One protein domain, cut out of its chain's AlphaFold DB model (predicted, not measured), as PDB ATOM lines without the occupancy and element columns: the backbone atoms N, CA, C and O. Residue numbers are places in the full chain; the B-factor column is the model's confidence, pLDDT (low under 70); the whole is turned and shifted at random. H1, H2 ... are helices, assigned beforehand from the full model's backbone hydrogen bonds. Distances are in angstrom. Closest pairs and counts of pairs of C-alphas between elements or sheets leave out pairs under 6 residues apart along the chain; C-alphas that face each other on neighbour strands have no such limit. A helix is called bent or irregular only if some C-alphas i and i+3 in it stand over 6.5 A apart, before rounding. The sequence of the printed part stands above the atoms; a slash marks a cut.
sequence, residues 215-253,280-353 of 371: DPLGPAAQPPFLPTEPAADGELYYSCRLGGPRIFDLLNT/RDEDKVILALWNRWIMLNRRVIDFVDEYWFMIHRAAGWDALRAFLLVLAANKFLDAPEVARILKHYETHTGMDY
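What this domain is: This is residues 215 to 253 and 280 to 353 of the 371 residues of the protein "Predicted protein" of Postia placenta (strain ATCC 44394 / Madison 698-R) (UniProt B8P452). Two helical hairpins, H2 with H3 and H4 with H5, pack together as the body; short H1 packs on the start of H2, and residues 227 to 243 loop beyond it at one end. The printed part has 113 residues, with five named helices, H1 to H5, and no named strand: all helix, compact, radius of gyration of the C-alphas 14.9 A, spans 43 by 35 by 27 A.

How they stand to each other: H3, residues 300 to 314, is irregular: C-alphas 306 and 309 are 7.9 A apart. It touches H5, residues 335 to 349, at a steep tilt of 49 degrees; the closest C-alphas, of Ile 301 and Ile 341, are 6.3 A apart. H2, residues 281 to 294, forms a hairpin with H3 at 32 degrees, closest C-alphas Glu 282 and Ala 314, 6.4 A. H4, residues 316 to 329, forms a hairpin with H5 at 18 degrees, closest C-alphas Leu 324 and Val 338, 6.2 A. H1, residues 247 to 253, touches H2 at its residues 281 to 285 alone, closest C-alphas Phe 248 and Val 285, 5.7 A. Every O i to N i+4 pair is within hydrogen-bond range in H2, H4 and H5, 9 of 11 in H3 and 0 of 3 in H1, where 4 of 4 O i to N i+3 pairs are.

Where its parts are: From first to last C-alpha, H1 is 11.4 A, H2 20.0 A, H3 18.3 A, H4 20.6 A and H5 21.4 A long. C-alpha 247 is at (279.710, 308.534, 273.204), C-alpha 349 at (279.851, 313.118, 291.379).

The domain as a whole: The farthest C-alphas, Gly 234 and Lys 331, are 44.7 A apart. Residues 254 to 279 are not printed; the gap is 19.8 A between C-alphas 253 and 280. The links printed whole are tight. No printed residue is under 70 in pLDDT.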
ATOM      1  N   ASP A 215     268.030 305.884 283.261       95.56
ATOM      2  CA  ASP A 215     269.266 305.141 283.489       95.56
ATOM      3  C   ASP A 215     270.201 305.959 284.403       95.56
ATOM      4  O   ASP A 215     271.153 306.589 283.929       95.56
ATOM      5  N   PRO A 216     269.921 305.999 285.721       95.00
ATOM      6  CA  PRO A 216     270.642 306.857 286.659       95.00
ATOM      7  C   PRO A 216     272.085 306.398 286.917       95.00
ATOM      8  O   PRO A 216     272.866 307.159 287.481       95.00
ATOM      9  N   LEU A 217     272.439 305.163 286.535       96.19
ATOM     10  CA  LEU A 217     273.789 304.604 286.684       96.19
ATOM     11  C   LEU A 217     274.597 304.654 285.380       96.19
ATOM     12  O   LEU A 217     275.802 304.380 285.396       96.19
ATOM     13  N   GLY A 218     273.943 304.985 284.269       96.62
ATOM     14  CA  GLY A 218     274.546 305.118 282.956       96.62
ATOM     15  C   GLY A 218     275.310 306.430 282.759       96.62
ATOM     16  O   GLY A 218     275.544 307.197 283.700       96.62
ATOM     17  N   PRO A 219     275.746 306.697 281.521       97.38
ATOM     18  CA  PRO A 219     276.492 307.900 281.200       97.38
ATOM     19  C   PRO A 219     275.611 309.153 281.222       97.38
ATOM     20  O   PRO A 219     274.484 309.168 280.717       97.38
ATOM     21  N   ALA A 220     276.170 310.258 281.715       96.00
ATOM     22  CA  ALA A 220     275.464 311.535 281.712       96.00
ATOM     23  C   ALA A 220     275.356 312.183 280.322       96.00
ATOM     24  O   ALA A 220     274.439 312.963 280.062       96.00
ATOM     25  N   ALA A 221     276.274 311.882 279.401       95.19
ATOM     26  CA  ALA A 221     276.240 312.441 278.058       95.19
ATOM     27  C   ALA A 221     275.057 311.891 277.262       95.19
ATOM     28  O   ALA A 221     274.890 310.686 277.098       95.19
ATOM     29  N   GLN A 222     274.286 312.808 276.689       93.31
ATOM     30  CA  GLN A 222     273.177 312.502 275.798       93.31
ATOM     31  C   GLN A 222     273.464 313.036 274.390       93.31
ATOM     32  O   GLN A 222     274.188 314.027 274.244       93.31
ATOM     33  N   PRO A 223     272.906 312.422 273.331       91.25
ATOM     34  CA  PRO A 223     273.020 312.955 271.982       91.25
ATOM     35  C   PRO A 223     272.481 314.399 271.885       91.25
ATOM     36  O   PRO A 223     271.387 314.673 272.388       91.25
ATOM     37  N   PRO A 224     273.163 315.317 271.170       91.81
ATOM     38  CA  PRO A 224     274.412 315.125 270.427       91.81
ATOM     39  C   PRO A 224     275.653 315.126 271.340       91.81
ATOM     40  O   PRO A 224     275.853 316.051 272.118       91.81
ATOM     41  N   PHE A 225     276.514 314.111 271.202       91.44
ATOM     42  CA  PHE A 225     277.675 313.934 272.086       91.44
ATOM     43  C   PHE A 225     278.759 315.003 271.898       91.44
ATOM     44  O   PHE A 225     279.353 315.470 272.869       91.44
ATOM     45  N   LEU A 226     279.020 315.390 270.648       89.50
ATOM     46  CA  LEU A 226     280.031 316.391 270.325       89.50
ATOM     47  C   LEU A 226     279.403 317.791 270.277       89.50
ATOM     48  O   LEU A 226     278.297 317.939 269.739       89.50
ATOM     49  N   PRO A 227     280.097 318.819 270.802       83.50
ATOM     50  CA  PRO A 227     279.666 320.201 270.662       83.50
ATOM     51  C   PRO A 227     279.422 320.536 269.189       83.50
ATOM     52  O   PRO A 227     280.247 320.254 268.325       83.50
ATOM     53  N   THR A 228     278.264 321.125 268.892       84.31
ATOM     54  CA  THR A 228     277.981 321.641 267.540       84.31
ATOM     55  C   THR A 228     278.712 322.962 267.292       84.31
ATOM     56  O   THR A 228     278.960 323.337 266.148       84.31
ATOM     57  N   GLU A 229     279.052 323.662 268.371       87.19
ATOM     58  CA  GLU A 229     279.805 324.906 268.345       87.19
ATOM     59  C   GLU A 229     281.302 324.610 268.509       87.19
ATOM     60  O   GLU A 229     281.659 323.677 269.234       87.19
ATOM     61  N   PRO A 230     282.181 325.366 267.828       85.50
ATOM     62  CA  PRO A 230     283.621 325.217 267.997       85.50
ATOM     63  C   PRO A 230     284.001 325.461 269.459       85.50
ATOM     64  O   PRO A 230     283.431 326.334 270.120       85.50
ATOM     65  N   ALA A 231     284.960 324.688 269.963       82.12
ATOM     66  CA  ALA A 231     285.476 324.866 271.310       82.12
ATOM     67  C   ALA A 231     286.200 326.222 271.454       82.12
ATOM     68  O   ALA A 231     286.381 326.972 270.491       82.12
ATOM     69  N   ALA A 232     286.583 326.580 272.683       81.00
ATOM     70  CA  ALA A 232     287.215 327.872 272.979       81.00
ATOM     71  C   ALA A 232     288.551 328.089 272.236       81.00
ATOM     72  O   ALA A 232     288.975 329.228 272.038       81.00
ATOM     73  N   ASP A 233     289.195 327.005 271.812       83.38
ATOM     74  CA  ASP A 233     290.392 326.964 270.965       83.38
ATOM     75  C   ASP A 233     290.092 327.136 269.461       83.38
ATOM     76  O   ASP A 233     291.010 327.294 268.655       83.38
ATOM     77  N   GLY A 234     288.815 327.156 269.078       88.12
ATOM     78  CA  GLY A 234     288.357 327.189 267.694       88.12
ATOM     79  C   GLY A 234     288.363 325.824 267.007       88.12
ATOM     80  O   GLY A 234     288.070 325.762 265.809       88.12
ATOM     81  N   GLU A 235     288.678 324.741 267.721       87.81
ATOM     82  CA  GLU A 235     288.659 323.394 267.172       87.81
ATOM     83  C   GLU A 235     287.222 322.860 267.150       87.81
ATOM     84  O   GLU A 235     286.463 322.931 268.121       87.81
ATOM     85  N   LEU A 236     286.810 322.369 265.982       88.31
ATOM     86  CA  LEU A 236     285.507 321.751 265.801       88.31
ATOM     87  C   LEU A 236     285.693 320.238 265.824       88.31
ATOM     88  O   LEU A 236     286.241 319.667 264.882       88.31
ATOM     89  N   TYR A 237     285.196 319.590 266.871       87.31
ATOM     90  CA  TYR A 237     285.214 318.135 266.963       87.31
ATOM     91  C   TYR A 237     284.118 317.539 266.079       87.31
ATOM     92  O   TYR A 237     282.931 317.803 266.264       87.31
ATOM     93  N   TYR A 238     284.510 316.706 265.117       87.62
ATOM     94  CA  TYR A 238     283.586 315.954 264.273       87.62
ATOM     95  C   TYR A 238     283.915 314.464 264.320       87.62
ATOM     96  O   TYR A 238     285.077 314.066 264.326       87.62
ATOM     97  N   SER A 239     282.876 313.628 264.332       88.88
ATOM     98  CA  SER A 239     283.039 312.181 264.214       88.88
ATOM     99  C   SER A 239     283.081 311.783 262.741       88.88
ATOM    100  O   SER A 239     282.161 312.088 261.980       88.88
ATOM    101  N   CYS A 240     284.147 311.094 262.331       86.75
ATOM    102  CA  CYS A 240     284.272 310.500 260.994       86.75
ATOM    103  C   CYS A 240     283.676 309.092 260.897       86.75
ATOM    104  O   CYS A 240     283.782 308.456 259.846       86.75
ATOM    105  N   ARG A 241     283.089 308.577 261.978       87.38
ATOM    106  CA  ARG A 241     282.672 307.180 262.055       87.38
ATOM    107  C   ARG A 241     281.385 306.942 261.268       87.38
ATOM    108  O   ARG A 241     280.464 307.765 261.242       87.38
ATOM    109  N   LEU A 242     281.306 305.777 260.626       87.50
ATOM    110  CA  LEU A 242     280.078 305.325 259.976       87.50
ATOM    111  C   LEU A 242     278.996 305.123 261.049       87.50
ATOM    112  O   LEU A 242     279.188 304.367 261.996       87.50
ATOM    113  N   GLY A 243     277.864 305.815 260.905       87.12
ATOM    114  CA  GLY A 243     276.785 305.822 261.904       87.12
ATOM    115  C   GLY A 243     276.682 307.113 262.724       87.12
ATOM    116  O   GLY A 243     275.677 307.304 263.401       87.12
ATOM    117  N   GLY A 244     277.643 308.032 262.586       90.31
ATOM    118  CA  GLY A 244     277.632 309.332 263.256       90.31
ATOM    119  C   GLY A 244     278.342 309.328 264.615       90.31
ATOM    120  O   GLY A 244     278.958 308.326 264.979       90.31
ATOM    121  N   PRO A 245     278.275 310.456 265.348       92.31
ATOM    122  CA  PRO A 245     278.938 310.601 266.636       92.31
ATOM    123  C   PRO A 245     278.449 309.574 267.652       92.31
ATOM    124  O   PRO A 245     277.242 309.408 267.839       92.31
ATOM    125  N   ARG A 246     279.391 308.938 268.339       93.19
ATOM    126  CA  ARG A 246     279.145 308.035 269.465       93.19
ATOM    127  C   ARG A 246     279.678 308.634 270.756       93.19
ATOM    128  O   ARG A 246     280.487 309.559 270.731       93.19
ATOM    129  N   ILE A 247     279.252 308.083 271.886       94.31
ATOM    130  CA  ILE A 247     279.710 308.534 273.204       94.31
ATOM    131  C   ILE A 247     281.229 308.392 273.367       94.31
ATOM    132  O   ILE A 247     281.879 309.274 273.918       94.31
ATOM    133  N   PHE A 248     281.806 307.350 272.765       91.56
ATOM    134  CA  PHE A 248     283.248 307.119 272.714       91.56
ATOM    135  C   PHE A 248     284.029 308.259 272.040       91.56
ATOM    136  O   PHE A 248     285.177 308.511 272.392       91.56
ATOM    137  N   ASP A 249     283.411 309.014 271.121       93.75
ATOM    138  CA  ASP A 249     284.083 310.141 270.458       93.75
ATOM    139  C   ASP A 249     284.412 311.285 271.434       93.75
ATOM    140  O   ASP A 249     285.250 312.132 271.123       93.75
ATOM    141  N   LEU A 250     283.819 311.294 272.636       94.19
ATOM    142  CA  LEU A 250     284.189 312.214 273.714       94.19
ATOM    143  C   LEU A 250     285.647 312.046 274.158       94.19
ATOM    144  O   LEU A 250     286.253 313.014 274.614       94.19
ATOM    145  N   LEU A 251     286.253 310.871 273.977       94.12
ATOM    146  CA  LEU A 251     287.663 310.635 274.310       94.12
ATOM    147  C   LEU A 251     288.635 311.443 273.447       94.12
ATOM    148  O   LEU A 251     289.755 311.716 273.884       94.12
ATOM    149  N   ASN A 252     288.207 311.867 272.255       91.88
ATOM    150  CA  ASN A 252     289.006 312.726 271.380       91.88
ATOM    151  C   ASN A 252     289.150 314.151 271.935       91.88
ATOM    152  O   ASN A 252     290.010 314.894 271.482       91.88
ATOM    153  N   THR A 253     288.330 314.526 272.924       92.44
ATOM    154  CA  THR A 253     288.428 315.830 273.600       92.44
ATOM    155  C   THR A 253     289.500 315.860 274.690       92.44
ATOM    156  O   THR A 253     289.826 316.923 275.211       92.44
ATOM    157  N   ARG A 280     280.019 297.119 274.934       95.75
ATOM    158  CA  ARG A 280     279.232 298.352 275.056       95.75
ATOM    159  C   ARG A 280     280.135 299.572 274.911       95.75
ATOM    160  O   ARG A 280     281.288 299.558 275.344       95.75
ATOM    161  N   ASP A 281     279.605 300.650 274.342       95.69
ATOM    162  CA  ASP A 281     280.393 301.867 274.139       95.69
ATOM    163  C   ASP A 281     280.866 302.469 275.484       95.69
ATOM    164  O   ASP A 281     281.973 303.001 275.547       95.69
ATOM    165  N   GLU A 282     280.094 302.317 276.569       97.12
ATOM    166  CA  GLU A 282     280.481 302.753 277.922       97.12
ATOM    167  C   GLU A 282     281.707 301.997 278.464       97.12
ATOM    168  O   GLU A 282     282.646 302.599 278.992       97.12
ATOM    169  N   ASP A 283     281.736 300.673 278.285       97.25
ATOM    170  CA  ASP A 283     282.846 299.823 278.729       97.25
ATOM    171  C   ASP A 283     284.115 300.121 277.917       97.25
ATOM    172  O   ASP A 283     285.217 300.191 278.470       97.25
ATOM    173  N   LYS A 284     283.964 300.386 276.610       96.88
ATOM    174  CA  LYS A 284     285.070 300.849 275.755       96.88
ATOM    175  C   LYS A 284     285.657 302.161 276.263       96.88
ATOM    176  O   LYS A 284     286.874 302.331 276.237       96.88
ATOM    177  N   VAL A 285     284.827 303.090 276.740       97.62
ATOM    178  CA  VAL A 285     285.312 304.358 277.304       97.62
ATOM    179  C   VAL A 285     286.200 304.104 278.520       97.62
ATOM    180  O   VAL A 285     287.320 304.614 278.561       97.62
ATOM    181  N   ILE A 286     285.753 303.291 279.482       98.00
ATOM    182  CA  ILE A 286     286.563 302.970 280.670       98.00
ATOM    183  C   ILE A 286     287.866 302.275 280.280       98.00
ATOM    184  O   ILE A 286     288.929 302.639 280.785       98.00
ATOM    185  N   LEU A 287     287.805 301.314 279.360       97.06
ATOM    186  CA  LEU A 287     288.983 300.579 278.908       97.06
ATOM    187  C   LEU A 287     289.993 301.476 278.196       97.06
ATOM    188  O   LEU A 287     291.189 301.383 278.469       97.06
ATOM    189  N   ALA A 288     289.536 302.394 277.346       97.38
ATOM    190  CA  ALA A 288     290.400 303.383 276.713       97.38
ATOM    191  C   ALA A 288     291.052 304.320 277.744       97.38
ATOM    192  O   ALA A 288     292.267 304.528 277.712       97.38
ATOM    193  N   LEU A 289     290.278 304.838 278.705       97.75
ATOM    194  CA  LEU A 289     290.806 305.682 279.783       97.75
ATOM    195  C   LEU A 289     291.842 304.937 280.630       97.75
ATOM    196  O   LEU A 289     292.896 305.490 280.950       97.75
ATOM    197  N   TRP A 290     291.579 303.674 280.962       97.50
ATOM    198  CA  TRP A 290     292.521 302.837 281.695       97.50
ATOM    199  C   TRP A 290     293.793 302.571 280.889       97.50
ATOM    200  O   TRP A 290     294.895 302.746 281.409       97.50
ATOM    201  N   ASN A 291     293.654 302.231 279.604       96.00
ATOM    202  CA  ASN A 291     294.776 302.029 278.690       96.00
ATOM    203  C   ASN A 291     295.655 303.282 278.596       96.00
ATOM    204  O   ASN A 291     296.875 303.146 278.620       96.00
ATOM    205  N   ARG A 292     295.072 304.491 278.581       96.25
ATOM    206  CA  ARG A 292     295.810 305.763 278.701       96.25
ATOM    207  C   ARG A 292     296.524 305.888 280.044       96.25
ATOM    208  O   ARG A 292     297.693 306.261 280.094       96.25
ATOM    209  N   TRP A 293     295.823 305.631 281.144       96.38
ATOM    210  CA  TRP A 293     296.335 305.842 282.497       96.38
ATOM    211  C   TRP A 293     297.515 304.933 282.840       96.38
ATOM    212  O   TRP A 293     298.563 305.406 283.291       96.38
ATOM    213  N   ILE A 294     297.365 303.635 282.581       95.06
ATOM    214  CA  ILE A 294     298.314 302.603 283.008       95.06
ATOM    215  C   ILE A 294     299.677 302.715 282.306       95.06
ATOM    216  O   ILE A 294     300.669 302.155 282.769       95.06
ATOM    217  N   MET A 295     299.762 303.472 281.200       91.81
ATOM    218  CA  MET A 295     301.044 303.745 280.539       91.81
ATOM    219  C   MET A 295     301.982 304.597 281.393       91.81
ATOM    220  O   MET A 295     303.200 304.480 281.253       91.81
ATOM    221  N   LEU A 296     301.429 305.482 282.224       92.44
ATOM    222  CA  LEU A 296     302.198 306.453 283.007       92.44
ATOM    223  C   LEU A 296     302.101 306.198 284.512       92.44
ATOM    224  O   LEU A 296     303.032 306.523 285.244       92.44
ATOM    225  N   ASN A 297     301.006 305.594 284.965       94.38
ATOM    226  CA  ASN A 297     300.670 305.461 286.375       94.38
ATOM    227  C   ASN A 297     300.352 304.008 286.736       94.38
ATOM    228  O   ASN A 297     300.140 303.172 285.866       94.38
ATOM    229  N   ARG A 298     300.325 303.695 288.037       88.44
ATOM    230  CA  ARG A 298     300.050 302.332 288.539       88.44
ATOM    231  C   ARG A 298     298.916 302.240 289.558       88.44
ATOM    232  O   ARG A 298     298.493 301.134 289.874       88.44
ATOM    233  N   ARG A 299     298.441 303.367 290.094       93.31
ATOM    234  CA  ARG A 299     297.434 303.402 291.166       93.31
ATOM    235  C   ARG A 299     296.043 303.632 290.583       93.31
ATOM    236  O   ARG A 299     295.889 304.451 289.682       93.31
ATOM    237  N   VAL A 300     295.047 302.900 291.086       94.44
ATOM    238  CA  VAL A 300     293.656 302.965 290.595       94.44
ATOM    239  C   VAL A 300     292.876 304.129 291.212       94.44
ATOM    240  O   VAL A 300     291.990 304.676 290.570       94.44
ATOM    241  N   ILE A 301     293.194 304.546 292.438       95.31
ATOM    242  CA  ILE A 301     292.493 305.680 293.061       95.31
ATOM    243  C   ILE A 301     292.780 306.988 292.306       95.31
ATOM    244  O   ILE A 301     291.853 307.647 291.849       95.31
ATOM    245  N   ASP A 302     294.057 307.237 292.016       97.12
ATOM    246  CA  ASP A 302     294.533 308.354 291.200       97.12
ATOM    247  C   ASP A 302     293.919 308.356 289.779       97.12
ATOM    248  O   ASP A 302     293.714 309.411 289.184       97.12
ATOM    249  N   PHE A 303     293.596 307.175 289.227       97.56
ATOM    250  CA  PHE A 303     292.888 307.059 287.946       97.56
ATOM    251  C   PHE A 303     291.490 307.674 288.022       97.56
ATOM    252  O   PHE A 303     291.092 308.410 287.119       97.56
ATOM    253  N   VAL A 304     290.752 307.370 289.091       97.94
ATOM    254  CA  VAL A 304     289.416 307.925 289.305       97.94
ATOM    255  C   VAL A 304     289.509 309.422 289.580       97.94
ATOM    256  O   VAL A 304     288.738 310.169 288.996       97.94
ATOM    257  N   ASP A 305     290.485 309.883 290.362       97.62
ATOM    258  CA  ASP A 305     290.676 311.317 290.621       97.62
ATOM    259  C   ASP A 305     290.966 312.134 289.358       97.62
ATOM    260  O   ASP A 305     290.433 313.229 289.188       97.62
ATOM    261  N   GLU A 306     291.772 311.604 288.441       97.25
ATOM    262  CA  GLU A 306     292.078 312.290 287.183       97.25
ATOM    263  C   GLU A 306     290.886 312.265 286.213       97.25
ATOM    264  O   GLU A 306     290.645 313.223 285.476       97.25
ATOM    265  N   TYR A 307     290.144 311.154 286.176       97.81
ATOM    266  CA  TYR A 307     289.181 310.882 285.109       97.81
ATOM    267  C   TYR A 307     287.717 310.832 285.526       97.81
ATOM    268  O   TYR A 307     286.880 310.596 284.653       97.81
ATOM    269  N   TRP A 308     287.364 311.102 286.787       97.75
ATOM    270  CA  TRP A 308     285.975 311.026 287.262       97.75
ATOM    271  C   TRP A 308     285.021 311.832 286.374       97.75
ATOM    272  O   TRP A 308     283.929 311.363 286.073       97.75
ATOM    273  N   PHE A 309     285.452 313.000 285.880       96.62
ATOM    274  CA  PHE A 309     284.641 313.834 284.996       96.62
ATOM    275  C   PHE A 309     284.295 313.097 283.700       96.62
ATOM    276  O   PHE A 309     283.137 313.071 283.290       96.62
ATOM    277  N   MET A 310     285.289 312.486 283.047       97.50
ATOM    278  CA  MET A 310     285.051 311.768 281.795       97.50
ATOM    279  C   MET A 310     284.310 310.454 282.033       97.50
ATOM    280  O   MET A 310     283.449 310.099 281.235       97.50
ATOM    281  N   ILE A 311     284.598 309.766 283.139       98.19
ATOM    282  CA  ILE A 311     283.880 308.560 283.552       98.19
ATOM    283  C   ILE A 311     282.394 308.885 283.719       98.19
ATOM    284  O   ILE A 311     281.569 308.283 283.042       98.19
ATOM    285  N   HIS A 312     282.053 309.903 284.511       97.56
ATOM    286  CA  HIS A 312     280.674 310.359 284.713       97.56
ATOM    287  C   HIS A 312     279.984 310.726 283.406       97.56
ATOM    288  O   HIS A 312     278.870 310.290 283.109       97.56
ATOM    289  N   ARG A 313     280.677 311.512 282.583       96.50
ATOM    290  CA  ARG A 313     280.127 311.999 281.326       96.50
ATOM    291  C   ARG A 313     279.897 310.872 280.320       96.50
ATOM    292  O   ARG A 313     278.855 310.870 279.680       96.50
ATOM    293  N   ALA A 314     280.849 309.966 280.131       97.25
ATOM    294  CA  ALA A 314     280.894 309.101 278.951       97.25
ATOM    295  C   ALA A 314     280.740 307.598 279.236       97.25
ATOM    296  O   ALA A 314     280.415 306.853 278.318       97.25
ATOM    297  N   ALA A 315     280.955 307.146 280.469       97.75
ATOM    298  CA  ALA A 315     280.842 305.734 280.835       97.75
ATOM    299  C   ALA A 315     279.720 305.469 281.849       97.75
ATOM    300  O   ALA A 315     278.987 304.493 281.727       97.75
ATOM    301  N   GLY A 316     279.567 306.352 282.833       97.31
ATOM    302  CA  GLY A 316     278.664 306.157 283.956       97.31
ATOM    303  C   GLY A 316     279.262 305.309 285.078       97.31
ATOM    304  O   GLY A 316     280.382 304.792 285.005       97.31
ATOM    305  N   TRP A 317     278.484 305.187 286.148       97.94
ATOM    306  CA  TRP A 317     278.847 304.445 287.353       97.94
ATOM    307  C   TRP A 317     278.848 302.928 287.114       97.94
ATOM    308  O   TRP A 317     279.739 302.230 287.602       97.94
ATOM    309  N   ASP A 318     277.890 302.415 286.333       97.88
ATOM    310  CA  ASP A 318     277.742 300.974 286.066       97.88
ATOM    311  C   ASP A 318     278.986 300.386 285.378       97.88
ATOM    312  O   ASP A 318     279.568 299.408 285.856       97.88
ATOM    313  N   ALA A 319     279.473 301.052 284.325       97.81
ATOM    314  CA  ALA A 319     280.683 300.651 283.606       97.81
ATOM    315  C   ALA A 319     281.939 300.717 284.497       97.81
ATOM    316  O   ALA A 319     282.764 299.799 284.488       97.81
ATOM    317  N   LEU A 320     282.073 301.762 285.329       98.25
ATOM    318  CA  LEU A 320     283.173 301.861 286.296       98.25
ATOM    319  C   LEU A 320     283.146 300.687 287.284       98.25
ATOM    320  O   LEU A 320     284.176 300.055 287.530       98.25
ATOM    321  N   ARG A 321     281.974 300.361 287.837       98.06
ATOM    322  CA  ARG A 321     281.816 299.232 288.758       98.06
ATOM    323  C   ARG A 321     282.176 297.909 288.094       98.06
ATOM    324  O   ARG A 321     282.929 297.135 288.688       98.06
ATOM    325  N   ALA A 322     281.655 297.636 286.898       97.50
ATOM    326  CA  ALA A 322     281.956 296.411 286.160       97.50
ATOM    327  C   ALA A 322     283.469 296.263 285.933       97.50
ATOM    328  O   ALA A 322     284.046 295.214 286.231       97.50
ATOM    329  N   PHE A 323     284.127 297.343 285.516       97.75
ATOM    330  CA  PHE A 323     285.574 297.395 285.335       97.75
ATOM    331  C   PHE A 323     286.358 297.108 286.629       97.75
ATOM    332  O   PHE A 323     287.241 296.246 286.637       97.75
ATOM    333  N   LEU A 324     286.016 297.762 287.745       97.75
ATOM    334  CA  LEU A 324     286.683 297.542 289.037       97.75
ATOM    335  C   LEU A 324     286.500 296.106 289.547       97.75
ATOM    336  O   LEU A 324     287.433 295.523 290.104       97.75
ATOM    337  N   LEU A 325     285.327 295.506 289.324       96.44
ATOM    338  CA  LEU A 325     285.084 294.101 289.654       96.44
ATOM    339  C   LEU A 325     285.962 293.160 288.829       96.44
ATOM    340  O   LEU A 325     286.441 292.160 289.365       96.44
ATOM    341  N   VAL A 326     286.236 293.479 287.561       95.50
ATOM    342  CA  VAL A 326     287.197 292.696 286.776       95.50
ATOM    343  C   VAL A 326     288.614 292.848 287.321       95.50
ATOM    344  O   VAL A 326     289.318 291.842 287.438       95.50
ATOM    345  N   LEU A 327     289.045 294.048 287.714       95.12
ATOM    346  CA  LEU A 327     290.350 294.213 288.368       95.12
ATOM    347  C   LEU A 327     290.446 293.379 289.656       95.12
ATOM    348  O   LEU A 327     291.452 292.698 289.874       95.12
ATOM    349  N   ALA A 328     289.380 293.342 290.456       96.06
ATOM    350  CA  ALA A 328     289.324 292.516 291.658       96.06
ATOM    351  C   ALA A 328     289.335 291.009 291.354       96.06
ATOM    352  O   ALA A 328     290.073 290.249 291.982       96.06
ATOM    353  N   ALA A 329     288.602 290.560 290.332       94.75
ATOM    354  CA  ALA A 329     288.607 289.163 289.890       94.75
ATOM    355  C   ALA A 329     289.998 288.694 289.419       94.75
ATOM    356  O   ALA A 329     290.323 287.507 289.501       94.75
ATOM    357  N   ASN A 330     290.832 289.623 288.949       94.50
ATOM    358  CA  ASN A 330     292.223 289.377 288.572       94.50
ATOM    359  C   ASN A 330     293.228 289.602 289.715       94.50
ATOM    360  O   ASN A 330     294.431 289.496 289.487       94.50
ATOM    361  N   LYS A 331     292.758 289.849 290.947       95.38
ATOM    362  CA  LYS A 331     293.585 290.112 292.138       95.38
ATOM    363  C   LYS A 331     294.471 291.360 292.015       95.38
ATOM    364  O   LYS A 331     295.545 291.411 292.608       95.38
ATOM    365  N   PHE A 332     294.032 292.352 291.241       93.38
ATOM    366  CA  PHE A 332     294.666 293.676 291.211       93.38
ATOM    367  C   PHE A 332     294.086 294.635 292.242       93.38
ATOM    368  O   PHE A 332     294.733 295.624 292.565       93.38
ATOM    369  N   LEU A 333     292.882 294.341 292.732       96.75
ATOM    370  CA  LEU A 333     292.200 295.087 293.778       96.75
ATOM    371  C   LEU A 333     291.554 294.124 294.763       96.75
ATOM    372  O   LEU A 333     291.040 293.071 294.373       96.75
ATOM    373  N   ASP A 334     291.506 294.525 296.022       97.56
ATOM    374  CA  ASP A 334     290.697 293.843 297.021       97.56
ATOM    375  C   ASP A 334     289.241 294.338 296.977       97.56
ATOM    376  O   ASP A 334     288.950 295.493 296.664       97.56
ATOM    377  N   ALA A 335     288.288 293.480 297.350       96.62
ATOM    378  CA  ALA A 335     286.874 293.860 297.463       96.62
ATOM    379  C   ALA A 335     286.618 295.135 298.312       96.62
ATOM    380  O   ALA A 335     285.851 295.993 297.864       96.62
ATOM    381  N   PRO A 336     287.243 295.328 299.497       98.00
ATOM    382  CA  PRO A 336     287.119 296.585 300.242       98.00
ATOM    383  C   PRO A 336     287.702 297.802 299.511       98.00
ATOM    384  O   PRO A 336     287.203 298.910 299.699       98.00
ATOM    385  N   GLU A 337     288.733 297.629 298.680       97.81
ATOM    386  CA  GLU A 337     289.286 298.727 297.880       97.81
ATOM    387  C   GLU A 337     288.315 299.143 296.780       97.81
ATOM    388  O   GLU A 337     288.100 300.336 296.594       97.81
ATOM    389  N   VAL A 338     287.657 298.183 296.121       98.06
ATOM    390  CA  VAL A 338     286.598 298.473 295.141       98.06
ATOM    391  C   VAL A 338     285.489 299.315 295.772       98.06
ATOM    392  O   VAL A 338     285.125 300.350 295.222       98.06
ATOM    393  N   ALA A 339     284.992 298.924 296.950       98.06
ATOM    394  CA  ALA A 339     283.962 299.688 297.656       98.06
ATOM    395  C   ALA A 339     284.438 301.103 298.034       98.06
ATOM    396  O   ALA A 339     283.684 302.066 297.905       98.06
ATOM    397  N   ARG A 340     285.703 301.243 298.459       98.31
ATOM    398  CA  ARG A 340     286.308 302.546 298.774       98.31
ATOM    399  C   ARG A 340     286.393 303.445 297.541       98.31
ATOM    400  O   ARG A 340     286.042 304.614 297.634       98.31
ATOM    401  N   ILE A 341     286.829 302.903 296.403       98.25
ATOM    402  CA  ILE A 341     286.955 303.641 295.138       98.25
ATOM    403  C   ILE A 341     285.577 304.073 294.619       98.25
ATOM    404  O   ILE A 341     285.427 305.212 294.189       98.25
ATOM    405  N   LEU A 342     284.564 303.204 294.696       98.12
ATOM    406  CA  LEU A 342     283.199 303.549 294.282       98.12
ATOM    407  C   LEU A 342     282.607 304.670 295.144       98.12
ATOM    408  O   LEU A 342     282.114 305.652 294.600       98.12
ATOM    409  N   LYS A 343     282.755 304.586 296.471       97.81
ATOM    410  CA  LYS A 343     282.324 305.657 297.382       97.81
ATOM    411  C   LYS A 343     283.048 306.982 297.106       97.81
ATOM    412  O   LYS A 343     282.462 308.059 297.186       97.81
ATOM    413  N   HIS A 344     284.338 306.905 296.782       97.69
ATOM    414  CA  HIS A 344     285.143 308.071 296.418       97.69
ATOM    415  C   HIS A 344     284.637 308.734 295.130       97.69
ATOM    416  O   HIS A 344     284.467 309.948 295.072       97.69
ATOM    417  N   TYR A 345     284.297 307.931 294.123       97.81
ATOM    418  CA  TYR A 345     283.670 308.405 292.893       97.81
ATOM    419  C   TYR A 345     282.277 309.025 293.126       97.81
ATOM    420  O   TYR A 345     281.975 310.091 292.586       97.81
ATOM    421  N   GLU A 346     281.436 308.404 293.958       96.94
ATOM    422  CA  GLU A 346     280.118 308.936 294.354       96.94
ATOM    423  C   GLU A 346     280.239 310.314 295.022       96.94
ATOM    424  O   GLU A 346     279.466 311.225 294.729       96.94
ATOM    425  N   THR A 347     281.277 310.500 295.843       96.38
ATOM    426  CA  THR A 347     281.579 311.784 296.495       96.38
ATOM    427  C   THR A 347     281.925 312.876 295.472       96.38
ATOM    428  O   THR A 347     281.419 313.991 295.576       96.38
ATOM    429  N   HIS A 348     282.739 312.568 294.454       95.69
ATOM    430  CA  HIS A 348     283.092 313.522 293.385       95.69
ATOM    431  C   HIS A 348     281.906 313.893 292.492       95.69
ATOM    432  O   HIS A 348     281.800 315.019 292.010       95.69
ATOM    433  N   THR A 349     281.015 312.937 292.252       95.56
ATOM    434  CA  THR A 349     279.851 313.118 291.379       95.56
ATOM    435  C   THR A 349     278.647 313.733 292.094       95.56
ATOM    436  O   THR A 349     277.746 314.253 291.432       95.56
ATOM    437  N   GLY A 350     278.621 313.702 293.429       94.44
ATOM    438  CA  GLY A 350     277.486 314.177 294.219       94.44
ATOM    439  C   GLY A 350     276.204 313.402 293.911       94.44
ATOM    440  O   GLY A 350     275.130 314.002 293.894       94.44
ATOM    441  N   MET A 351     276.328 312.099 293.627       92.38
ATOM    442  CA  MET A 351     275.225 311.219 293.208       92.38
ATOM    443  C   MET A 351     274.012 311.270 294.138       92.38
ATOM    444  O   MET A 351     272.878 311.196 293.670       92.38
ATOM    445  N   ASP A 352     274.251 311.455 295.436       91.81
ATOM    446  CA  ASP A 352     273.204 311.513 296.453       91.81
ATOM    447  C   ASP A 352     272.194 312.649 296.208       91.81
ATOM    448  O   ASP A 352     271.038 312.524 296.603       91.81
ATOM    449  N   TYR A 353     272.587 313.724 295.516       89.88
ATOM    450  CA  TYR A 353     271.804 314.960 295.390       89.88
ATOM    451  C   TYR A 353     271.056 315.123 294.058       89.88
ATOM    452  O   TYR A 353     270.434 316.154 293.828       89.88
TER     453      TYR A 353